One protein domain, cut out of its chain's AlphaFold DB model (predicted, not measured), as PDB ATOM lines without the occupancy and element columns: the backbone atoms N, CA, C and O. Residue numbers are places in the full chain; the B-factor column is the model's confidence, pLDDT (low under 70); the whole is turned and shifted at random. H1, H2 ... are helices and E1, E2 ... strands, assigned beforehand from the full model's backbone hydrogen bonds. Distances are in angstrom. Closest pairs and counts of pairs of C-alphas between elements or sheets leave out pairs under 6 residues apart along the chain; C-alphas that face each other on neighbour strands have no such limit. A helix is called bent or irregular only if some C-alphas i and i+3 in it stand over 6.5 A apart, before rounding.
ATOM      1  N   ALA A 128     180.321 139.742 221.979       81.44
ATOM      2  CA  ALA A 128     180.104 141.154 221.716       81.44
ATOM      3  C   ALA A 128     179.888 141.334 220.213       81.44
ATOM      4  O   ALA A 128     180.726 140.913 219.413       81.44
ATOM      5  N   LEU A 129     178.764 141.949 219.840       67.88
ATOM      6  CA  LEU A 129     178.448 142.202 218.440       67.88
ATOM      7  C   LEU A 129     179.578 143.013 217.805       67.88
ATOM      8  O   LEU A 129     179.943 144.098 218.268       67.88
ATOM      9  N   VAL A 130     180.126 142.474 216.723       57.94
ATOM     10  CA  VAL A 130     180.878 143.256 215.753       57.94
ATOM     11  C   VAL A 130     179.819 143.742 214.773       57.94
ATOM     12  O   VAL A 130     179.160 142.937 214.130       57.94
ATOM     13  N   THR A 131     179.527 145.039 214.746       51.56
ATOM     14  CA  THR A 131     178.526 145.561 213.808       51.56
ATOM     15  C   THR A 131     179.093 145.489 212.390       51.56
ATOM     16  O   THR A 131     180.123 146.109 212.129       51.56
ATOM     17  N   ASP A 132     178.421 144.776 211.484       45.81
ATOM     18  CA  ASP A 132     178.822 144.535 210.079       45.81
ATOM     19  C   ASP A 132     178.835 145.781 209.171       45.81
ATOM     20  O   ASP A 132     179.001 145.679 207.955       45.81
ATOM     21  N   ASP A 133     178.673 146.985 209.725       46.31
ATOM     22  CA  ASP A 133     178.737 148.203 208.925       46.31
ATOM     23  C   ASP A 133     180.167 148.445 208.426       46.31
ATOM     24  O   ASP A 133     181.119 148.525 209.202       46.31
ATOM     25  N   THR A 140     188.049 150.681 217.496       72.25
ATOM     26  CA  THR A 140     189.149 150.266 218.374       72.25
ATOM     27  C   THR A 140     188.917 148.849 218.904       72.25
ATOM     28  O   THR A 140     187.777 148.388 219.032       72.25
ATOM     29  N   SER A 141     190.002 148.118 219.175       79.38
ATOM     30  CA  SER A 141     189.930 146.774 219.756       79.38
ATOM     31  C   SER A 141     189.184 146.773 221.089       79.38
ATOM     32  O   SER A 141     189.156 147.782 221.794       79.38
ATOM     33  N   LEU A 142     188.594 145.626 221.444       86.00
ATOM     34  CA  LEU A 142     188.138 145.422 222.815       86.00
ATOM     35  C   LEU A 142     189.323 145.523 223.769       86.00
ATOM     36  O   LEU A 142     190.366 144.902 223.556       86.00
ATOM     37  N   GLU A 143     189.129 146.289 224.831       87.12
ATOM     38  CA  GLU A 143     190.134 146.583 225.834       87.12
ATOM     39  C   GLU A 143     189.533 146.523 227.237       87.12
ATOM     40  O   GLU A 143     188.330 146.698 227.465       87.12
ATOM     41  N   ARG A 144     190.421 146.310 228.208       90.81
ATOM     42  CA  ARG A 144     190.133 146.517 229.620       90.81
ATOM     43  C   ARG A 144     190.196 148.016 229.910       90.81
ATOM     44  O   ARG A 144     191.279 148.597 229.901       90.81
ATOM     45  N   LEU A 145     189.056 148.619 230.225       92.38
ATOM     46  CA  LEU A 145     188.933 150.045 230.521       92.38
ATOM     47  C   LEU A 145     188.577 150.279 231.991       92.38
ATOM     48  O   LEU A 145     187.934 149.453 232.642       92.38
ATOM     49  N   TYR A 146     188.948 151.445 232.512       95.06
ATOM     50  CA  TYR A 146     188.484 151.932 233.808       95.06
ATOM     51  C   TYR A 146     187.267 152.838 233.640       95.06
ATOM     52  O   TYR A 146     187.212 153.707 232.774       95.06
ATOM     53  N   CYS A 147     186.268 152.670 234.494       95.31
ATOM     54  CA  CYS A 147     185.078 153.491 234.472       95.31
ATOM     55  C   CYS A 147     185.427 154.930 234.865       95.31
ATOM     56  O   CYS A 147     185.864 155.176 235.986       95.31
ATOM     57  N   SER A 148     185.134 155.897 233.995       95.19
ATOM     58  CA  SER A 148     185.340 157.324 234.275       95.19
ATOM     59  C   SER A 148     184.491 157.857 235.436       95.19
ATOM     60  O   SER A 148     184.738 158.962 235.905       95.19
ATOM     61  N   CYS A 149     183.469 157.116 235.878       94.25
ATOM     62  CA  CYS A 149     182.598 157.516 236.983       94.25
ATOM     63  C   CYS A 149     183.060 156.943 238.331       94.25
ATOM     64  O   CYS A 149     183.209 157.696 239.288       94.25
ATOM     65  N   CYS A 150     183.294 155.629 238.418       96.06
ATOM     66  CA  CYS A 150     183.591 154.957 239.690       96.06
ATOM     67  C   CYS A 150     185.002 154.360 239.789       96.06
ATOM     68  O   CYS A 150     185.355 153.830 240.838       96.06
ATOM     69  N   GLY A 151     185.795 154.388 238.713       94.69
ATOM     70  CA  GLY A 151     187.114 153.749 238.645       94.69
ATOM     71  C   GLY A 151     187.092 152.218 238.539       94.69
ATOM     72  O   GLY A 151     188.151 151.605 238.429       94.69
ATOM     73  N   GLY A 152     185.915 151.582 238.557       91.56
ATOM     74  CA  GLY A 152     185.772 150.133 238.379       91.56
ATOM     75  C   GLY A 152     186.195 149.660 236.987       91.56
ATOM     76  O   GLY A 152     186.250 150.452 236.055       91.56
ATOM     77  N   VAL A 153     186.484 148.372 236.825       90.94
ATOM     78  CA  VAL A 153     186.916 147.812 235.533       90.94
ATOM     79  C   VAL A 153     185.707 147.446 234.670       90.94
ATOM     80  O   VAL A 153     184.682 147.012 235.194       90.94
ATOM     81  N   THR A 154     185.824 147.623 233.356       89.25
ATOM     82  CA  THR A 154     184.833 147.193 232.365       89.25
ATOM     83  C   THR A 154     185.524 146.748 231.078       89.25
ATOM     84  O   THR A 154     186.583 147.270 230.729       89.25
ATOM     85  N   THR A 155     184.900 145.836 230.340       89.31
ATOM     86  CA  THR A 155     185.235 145.599 228.931       89.31
ATOM     87  C   THR A 155     184.575 146.679 228.079       89.31
ATOM     88  O   THR A 155     183.416 147.045 228.315       89.31
ATOM     89  N   GLY A 156     185.303 147.211 227.103       89.75
ATOM     90  CA  GLY A 156     184.785 148.233 226.199       89.75
ATOM     91  C   GLY A 156     185.696 148.480 225.003       89.75
ATOM     92  O   GLY A 156     186.751 147.865 224.878       89.75
ATOM     93  N   ARG A 157     185.290 149.410 224.140       89.56
ATOM     94  CA  ARG A 157     186.131 149.987 223.083       89.56
ATOM     95  C   ARG A 157     186.439 151.428 223.455       89.56
ATOM     96  O   ARG A 157     185.556 152.136 223.947       89.56
ATOM     97  N   GLN A 158     187.673 151.867 223.228       92.56
ATOM     98  CA  GLN A 158     188.071 153.238 223.529       92.56
ATOM     99  C   GLN A 158     187.188 154.225 222.755       92.56
ATOM    100  O   GLN A 158     187.167 154.217 221.524       92.56
ATOM    101  N   TRP A 159     186.502 155.108 223.484       92.56
ATOM    102  CA  TRP A 159     185.762 156.222 222.897       92.56
ATOM    103  C   TRP A 159     186.664 157.450 222.790       92.56
ATOM    104  O   TRP A 159     187.356 157.801 223.745       92.56
ATOM    105  N   SER A 160     186.653 158.126 221.640       89.06
ATOM    106  CA  SER A 160     187.553 159.256 221.361       89.06
ATOM    107  C   SER A 160     187.337 160.457 222.287       89.06
ATOM    108  O   SER A 160     188.270 161.208 222.552       89.06
ATOM    109  N   ASN A 161     186.124 160.624 222.822       90.50
ATOM    110  CA  ASN A 161     185.792 161.681 223.782       90.50
ATOM    111  C   ASN A 161     186.102 161.287 225.243       90.50
ATOM    112  O   ASN A 161     185.558 161.871 226.184       90.50
ATOM    113  N   ARG A 162     186.920 160.249 225.446       90.81
ATOM    114  CA  ARG A 162     187.397 159.788 226.751       90.81
ATOM    115  C   ARG A 162     188.909 159.689 226.761       90.81
ATOM    116  O   ARG A 162     189.528 159.414 225.737       90.81
ATOM    117  N   ASP A 163     189.476 159.870 227.948       92.31
ATOM    118  CA  ASP A 163     190.889 159.609 228.182       92.31
ATOM    119  C   ASP A 163     191.219 158.155 227.820       92.31
ATOM    120  O   ASP A 163     190.404 157.245 228.014       92.31
ATOM    121  N   THR A 164     192.418 157.937 227.286       93.75
ATOM    122  CA  THR A 164     192.884 156.600 226.911       93.75
ATOM    123  C   THR A 164     192.880 155.663 228.119       93.75
ATOM    124  O   THR A 164     193.405 156.003 229.180       93.75
ATOM    125  N   GLY A 165     192.294 154.478 227.954       93.12
ATOM    126  CA  GLY A 165     192.122 153.486 229.014       93.12
ATOM    127  C   GLY A 165     190.880 153.705 229.882       93.12
ATOM    128  O   GLY A 165     190.714 152.998 230.878       93.12
ATOM    129  N   TYR A 166     190.001 154.648 229.527       95.25
ATOM    130  CA  TYR A 166     188.772 154.928 230.266       95.25
ATOM    131  C   TYR A 166     187.502 154.746 229.425       95.25
ATOM    132  O   TYR A 166     187.440 155.094 228.249       95.25
ATOM    133  N   GLY A 167     186.452 154.246 230.077       94.12
ATOM    134  CA  GLY A 167     185.126 154.008 229.505       94.12
ATOM    135  C   GLY A 167     184.019 154.136 230.554       94.12
ATOM    136  O   GLY A 167     184.196 154.772 231.593       94.12
ATOM    137  N   LEU A 168     182.857 153.525 230.314       94.75
ATOM    138  CA  LEU A 168     181.736 153.518 231.259       94.75
ATOM    139  C   LEU A 168     181.341 152.083 231.612       94.75
ATOM    140  O   LEU A 168     181.211 151.255 230.723       94.75
ATOM    141  N   CYS A 169     181.140 151.778 232.896       92.81
ATOM    142  CA  CYS A 169     180.631 150.470 233.307       92.81
ATOM    143  C   CYS A 169     179.098 150.470 233.389       92.81
ATOM    144  O   CYS A 169     178.469 151.508 233.623       92.81
ATOM    145  N   VAL A 170     178.504 149.280 233.272       90.50
ATOM    146  CA  VAL A 170     177.045 149.070 233.299       90.50
ATOM    147  C   VAL A 170     176.413 149.586 234.596       90.50
ATOM    148  O   VAL A 170     175.363 150.226 234.573       90.50
ATOM    149  N   SER A 171     177.086 149.387 235.731       92.19
ATOM    150  CA  SER A 171     176.595 149.808 237.050       92.19
ATOM    151  C   SER A 171     176.454 151.326 237.192       92.19
ATOM    152  O   SER A 171     175.626 151.795 237.971       92.19
ATOM    153  N   CYS A 172     177.240 152.104 236.443       94.94
ATOM    154  CA  CYS A 172     177.180 153.565 236.466       94.94
ATOM    155  C   CYS A 172     176.171 154.140 235.464       94.94
ATOM    156  O   CYS A 172     175.884 155.336 235.539       94.94
ATOM    157  N   LEU A 173     175.592 153.322 234.571       92.12
ATOM    158  CA  LEU A 173     174.628 153.793 233.571       92.12
ATOM    159  C   LEU A 173     173.465 154.575 234.186       92.12
ATOM    160  O   LEU A 173     173.255 155.704 233.744       92.12
ATOM    161  N   PRO A 174     172.760 154.079 235.229       93.62
ATOM    162  CA  PRO A 174     171.602 154.791 235.768       93.62
ATOM    163  C   PRO A 174     171.956 156.164 236.347       93.62
ATOM    164  O   PRO A 174     171.142 157.083 236.314       93.62
ATOM    165  N   GLN A 175     173.169 156.314 236.886       93.56
ATOM    166  CA  GLN A 175     173.642 157.578 237.444       93.56
ATOM    167  C   GLN A 175     174.072 158.552 236.340       93.56
ATOM    168  O   GLN A 175     173.778 159.743 236.426       93.56
ATOM    169  N   CYS A 176     174.754 158.055 235.306       90.94
ATOM    170  CA  CYS A 176     175.268 158.870 234.209       90.94
ATOM    171  C   CYS A 176     174.175 159.324 233.226       90.94
ATOM    172  O   CYS A 176     174.313 160.403 232.658       90.94
ATOM    173  N   SER A 177     173.093 158.557 233.045       92.25
ATOM    174  CA  SER A 177     171.993 158.908 232.128       92.25
ATOM    175  C   SER A 177     170.894 159.770 232.758       92.25
ATOM    176  O   SER A 177     170.086 160.355 232.046       92.25
ATOM    177  N   ARG A 178     170.860 159.897 234.092       89.94
ATOM    178  CA  ARG A 178     169.726 160.478 234.839       89.94
ATOM    179  C   ARG A 178     169.298 161.887 234.406       89.94
ATOM    180  O   ARG A 178     168.127 162.219 234.554       89.94
ATOM    181  N   ASN A 179     170.233 162.712 233.934       87.25
ATOM    182  CA  ASN A 179     170.004 164.131 233.626       87.25
ATOM    183  C   ASN A 179     170.540 164.539 232.239       87.25
ATOM    184  O   ASN A 179     170.936 165.689 232.065       87.25
ATOM    185  N   GLN A 180     170.631 163.609 231.287       90.56
ATOM    186  CA  GLN A 180     171.140 163.870 229.933       90.56
ATOM    187  C   GLN A 180     170.205 163.243 228.900       90.56
ATOM    188  O   GLN A 180     169.554 162.242 229.199       90.56
ATOM    189  N   THR A 181     170.128 163.820 227.698       93.12
ATOM    190  CA  THR A 181     169.463 163.135 226.576       93.12
ATOM    191  C   THR A 181     170.315 161.967 226.081       93.12
ATOM    192  O   THR A 181     171.516 161.902 226.361       93.12
ATOM    193  N   ASP A 182     169.719 161.054 225.314       88.62
ATOM    194  CA  ASP A 182     170.453 159.928 224.730       88.62
ATOM    195  C   ASP A 182     171.589 160.410 223.813       88.62
ATOM    196  O   ASP A 182     172.685 159.850 223.855       88.62
ATOM    197  N   GLU A 183     171.391 161.487 223.044       91.75
ATOM    198  CA  GLU A 183     172.443 162.046 222.184       91.75
ATOM    199  C   GLU A 183     173.593 162.652 222.997       91.75
ATOM    200  O   GLU A 183     174.770 162.469 222.668       91.75
ATOM    201  N   GLU A 184     173.279 163.372 224.077       92.88
ATOM    202  CA  GLU A 184     174.288 163.946 224.968       92.88
ATOM    203  C   GLU A 184     175.084 162.857 225.674       92.88
ATOM    204  O   GLU A 184     176.315 162.943 225.761       92.88
ATOM    205  N   PHE A 185     174.390 161.822 226.136       93.44
ATOM    206  CA  PHE A 185     174.988 160.666 226.769       93.44
ATOM    207  C   PHE A 185     175.912 159.933 225.792       93.44
ATOM    208  O   PHE A 185     177.077 159.700 226.117       93.44
ATOM    209  N   GLN A 186     175.447 159.649 224.571       92.50
ATOM    210  CA  GLN A 186     176.236 158.964 223.546       92.50
ATOM    211  C   GLN A 186     177.473 159.756 223.135       92.50
ATOM    212  O   GLN A 186     178.574 159.211 223.082       92.50
ATOM    213  N   ARG A 187     177.342 161.069 222.920       92.19
ATOM    214  CA  ARG A 187     178.492 161.938 222.630       92.19
ATOM    215  C   ARG A 187     179.543 161.864 223.741       92.19
ATOM    216  O   ARG A 187     180.743 161.959 223.490       92.19
ATOM    217  N   THR A 188     179.090 161.696 224.977       93.06
ATOM    218  CA  THR A 188     179.912 161.782 226.183       93.06
ATOM    219  C   THR A 188     180.551 160.443 226.554       93.06
ATOM    220  O   THR A 188     181.717 160.416 226.937       93.06
ATOM    221  N   TYR A 189     179.831 159.330 226.457       92.88
ATOM    222  CA  TYR A 189     180.276 158.009 226.927       92.88
ATOM    223  C   TYR A 189     180.379 156.954 225.818       92.88
ATOM    224  O   TYR A 189     180.827 155.841 226.081       92.88
ATOM    225  N   GLY A 190     179.994 157.304 224.593       91.56
ATOM    226  CA  GLY A 190     179.879 156.380 223.476       91.56
ATOM    227  C   GLY A 190     178.523 155.673 223.448       91.56
ATOM    228  O   GLY A 190     177.600 155.974 224.203       91.56
ATOM    229  N   VAL A 191     178.404 154.714 222.541       90.06
ATOM    230  CA  VAL A 191     177.177 153.944 222.293       90.06
ATOM    231  C   VAL A 191     177.208 152.615 223.055       90.06
ATOM    232  O   VAL A 191     178.197 151.880 222.966       90.06
ATOM    233  N   ARG A 192     176.128 152.293 223.780       88.81
ATOM    234  CA  ARG A 192     175.952 151.001 224.472       88.81
ATOM    235  C   ARG A 192     175.977 149.853 223.467       88.81
ATOM    236  O   ARG A 192     175.372 149.972 222.409       88.81
ATOM    237  N   GLY A 193     176.658 148.760 223.793       84.44
ATOM    238  CA  GLY A 193     176.809 147.624 222.880       84.44
ATOM    239  C   GLY A 193     177.838 147.852 221.766       84.44
ATOM    240  O   GLY A 193     178.101 146.931 221.005       84.44
ATOM    241  N   ILE A 194     178.465 149.036 221.696       86.12
ATOM    242  CA  ILE A 194     179.614 149.310 220.814       86.12
ATOM    243  C   ILE A 194     180.849 149.692 221.633       86.12
ATOM    244  O   ILE A 194     181.929 149.168 221.393       86.12
ATOM    245  N   HIS A 195     180.703 150.595 222.605       89.50
ATOM    246  CA  HIS A 195     181.822 151.155 223.379       89.50
ATOM    247  C   HIS A 195     181.880 150.636 224.815       89.50
ATOM    248  O   HIS A 195     182.946 150.610 225.424       89.50
ATOM    249  N   PHE A 196     180.745 150.213 225.362       90.06
ATOM    250  CA  PHE A 196     180.630 149.657 226.706       90.06
ATOM    251  C   PHE A 196     179.489 148.642 226.761       90.06
ATOM    252  O   PHE A 196     178.669 148.598 225.841       90.06
ATOM    253  N   ASP A 197     179.414 147.884 227.861       87.81
ATOM    254  CA  ASP A 197     178.496 146.741 228.012       87.81
ATOM    255  C   ASP A 197     178.793 145.639 226.982       87.81
ATOM    256  O   ASP A 197     177.919 145.189 226.246       87.81
ATOM    257  N   LEU A 198     180.078 145.285 226.869       87.94
ATOM    258  CA  LEU A 198     180.598 144.318 225.902       87.94
ATOM    259  C   LEU A 198     181.126 143.080 226.627       87.94
ATOM    260  O   LEU A 198     181.738 143.195 227.688       87.94
ATOM    261  N   SER A 199     180.945 141.911 226.024       88.00
ATOM    262  CA  SER A 199     181.620 140.670 226.416       88.00
ATOM    263  C   SER A 199     182.901 140.447 225.602       88.00
ATOM    264  O   SER A 199     183.324 141.329 224.859       88.00
ATOM    265  N   GLN A 200     183.502 139.258 225.712       90.19
ATOM    266  CA  GLN A 200     184.534 138.761 224.793       90.19
ATOM    267  C   GLN A 200     184.124 138.937 223.315       90.19
ATOM    268  O   GLN A 200     182.940 138.794 222.978       90.19
ATOM    269  N   SER A 201     185.096 139.237 222.445       86.50
ATOM    270  CA  SER A 201     184.911 139.238 220.983       86.50
ATOM    271  C   SER A 201     184.661 137.822 220.460       86.50
ATOM    272  O   SER A 201     185.177 136.874 221.056       86.50
ATOM    273  N   PRO A 202     183.973 137.667 219.316       85.38
ATOM    274  CA  PRO A 202     183.948 136.388 218.621       85.38
ATOM    275  C   PRO A 202     185.359 135.972 218.163       85.38
ATOM    276  O   PRO A 202     186.232 136.840 218.017       85.38
ATOM    277  N   PRO A 203     185.579 134.669 217.912       85.69
ATOM    278  CA  PRO A 203     186.765 134.179 217.217       85.69
ATOM    279  C   PRO A 203     186.980 134.944 215.908       85.69
ATOM    280  O   PRO A 203     186.042 135.100 215.129       85.69
ATOM    281  N   GLY A 204     188.191 135.446 215.664       77.94
ATOM    282  CA  GLY A 204     188.498 136.146 214.413       77.94
ATOM    283  C   GLY A 204     188.517 135.200 213.209       77.94
ATOM    284  O   GLY A 204     189.057 134.100 213.312       77.94
ATOM    285  N   ASP A 205     188.007 135.645 212.056       78.06
ATOM    286  CA  ASP A 205     187.952 134.844 210.819       78.06
ATOM    287  C   ASP A 205     189.308 134.240 210.436       78.06
ATOM    288  O   ASP A 205     189.375 133.098 209.996       78.06
ATOM    289  N   GLU A 206     190.402 134.980 210.637       76.75
ATOM    290  CA  GLU A 206     191.764 134.502 210.371       76.75
ATOM    291  C   GLU A 206     192.145 133.328 211.285       76.75
ATOM    292  O   GLU A 206     192.661 132.320 210.806       76.75
ATOM    293  N   ALA A 207     191.823 133.419 212.580       77.00
ATOM    294  CA  ALA A 207     192.066 132.344 213.537       77.00
ATOM    295  C   ALA A 207     191.215 131.111 213.208       77.00
ATOM    296  O   ALA A 207     191.720 129.992 213.235       77.00
TER     297      ALA A 207
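This is residues 128 to 133 and 140 to 207 of the 283 residues of an uncharacterized protein of Pseudomonas abietaniphila (UniProt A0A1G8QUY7). Little regular structure is here: loops join a two-stranded hairpin, E1 and E2, to two short helices, H1 and H2, near one end of the long axis, and a tail reaches Ala 207 at the other. The 74 printed residues, 27 in named elements, run E1, E2, H1, H2; the class is mixed, the sheet antiparallel. The whole is compact, radius of gyration of the C-alphas 12.5 A, yet elongated, 43 by 26 by 20 A.

Find C-alpha 142 at (188.138, 145.422, 222.815); E1 runs 14.5 A to 147. E2, residues 153 to 157, spans 12.7 A. H1, 170 to 177, spans 11.1 A and is irregular: C-alphas 171 and 174 are 7.2 A apart. H2, 182 to 189, spans 10.2 A, ending at (180.276, 158.009, 226.927).

In the hairpin, see N 143 and O 156, 2.9 A apart, within hydrogen-bond range. Residues 146 to 147 of E1 also pair, parallel, with 166 to 167. H1 and H2 are close but not clearly touching; their closest C-alphas, Ser 177 and Phe 185, are 6.4 A apart. They run opposite ways at a steep tilt of 55 degrees. Every O i to N i+4 pair is within range in H2, 2 of 4 in H1.

Residues 134 to 139 are cut out, leaving 14.2 A between C-alphas 133 and 140. E2 to H1 is a long link. Residues 129 to 133 have pLDDT under 70.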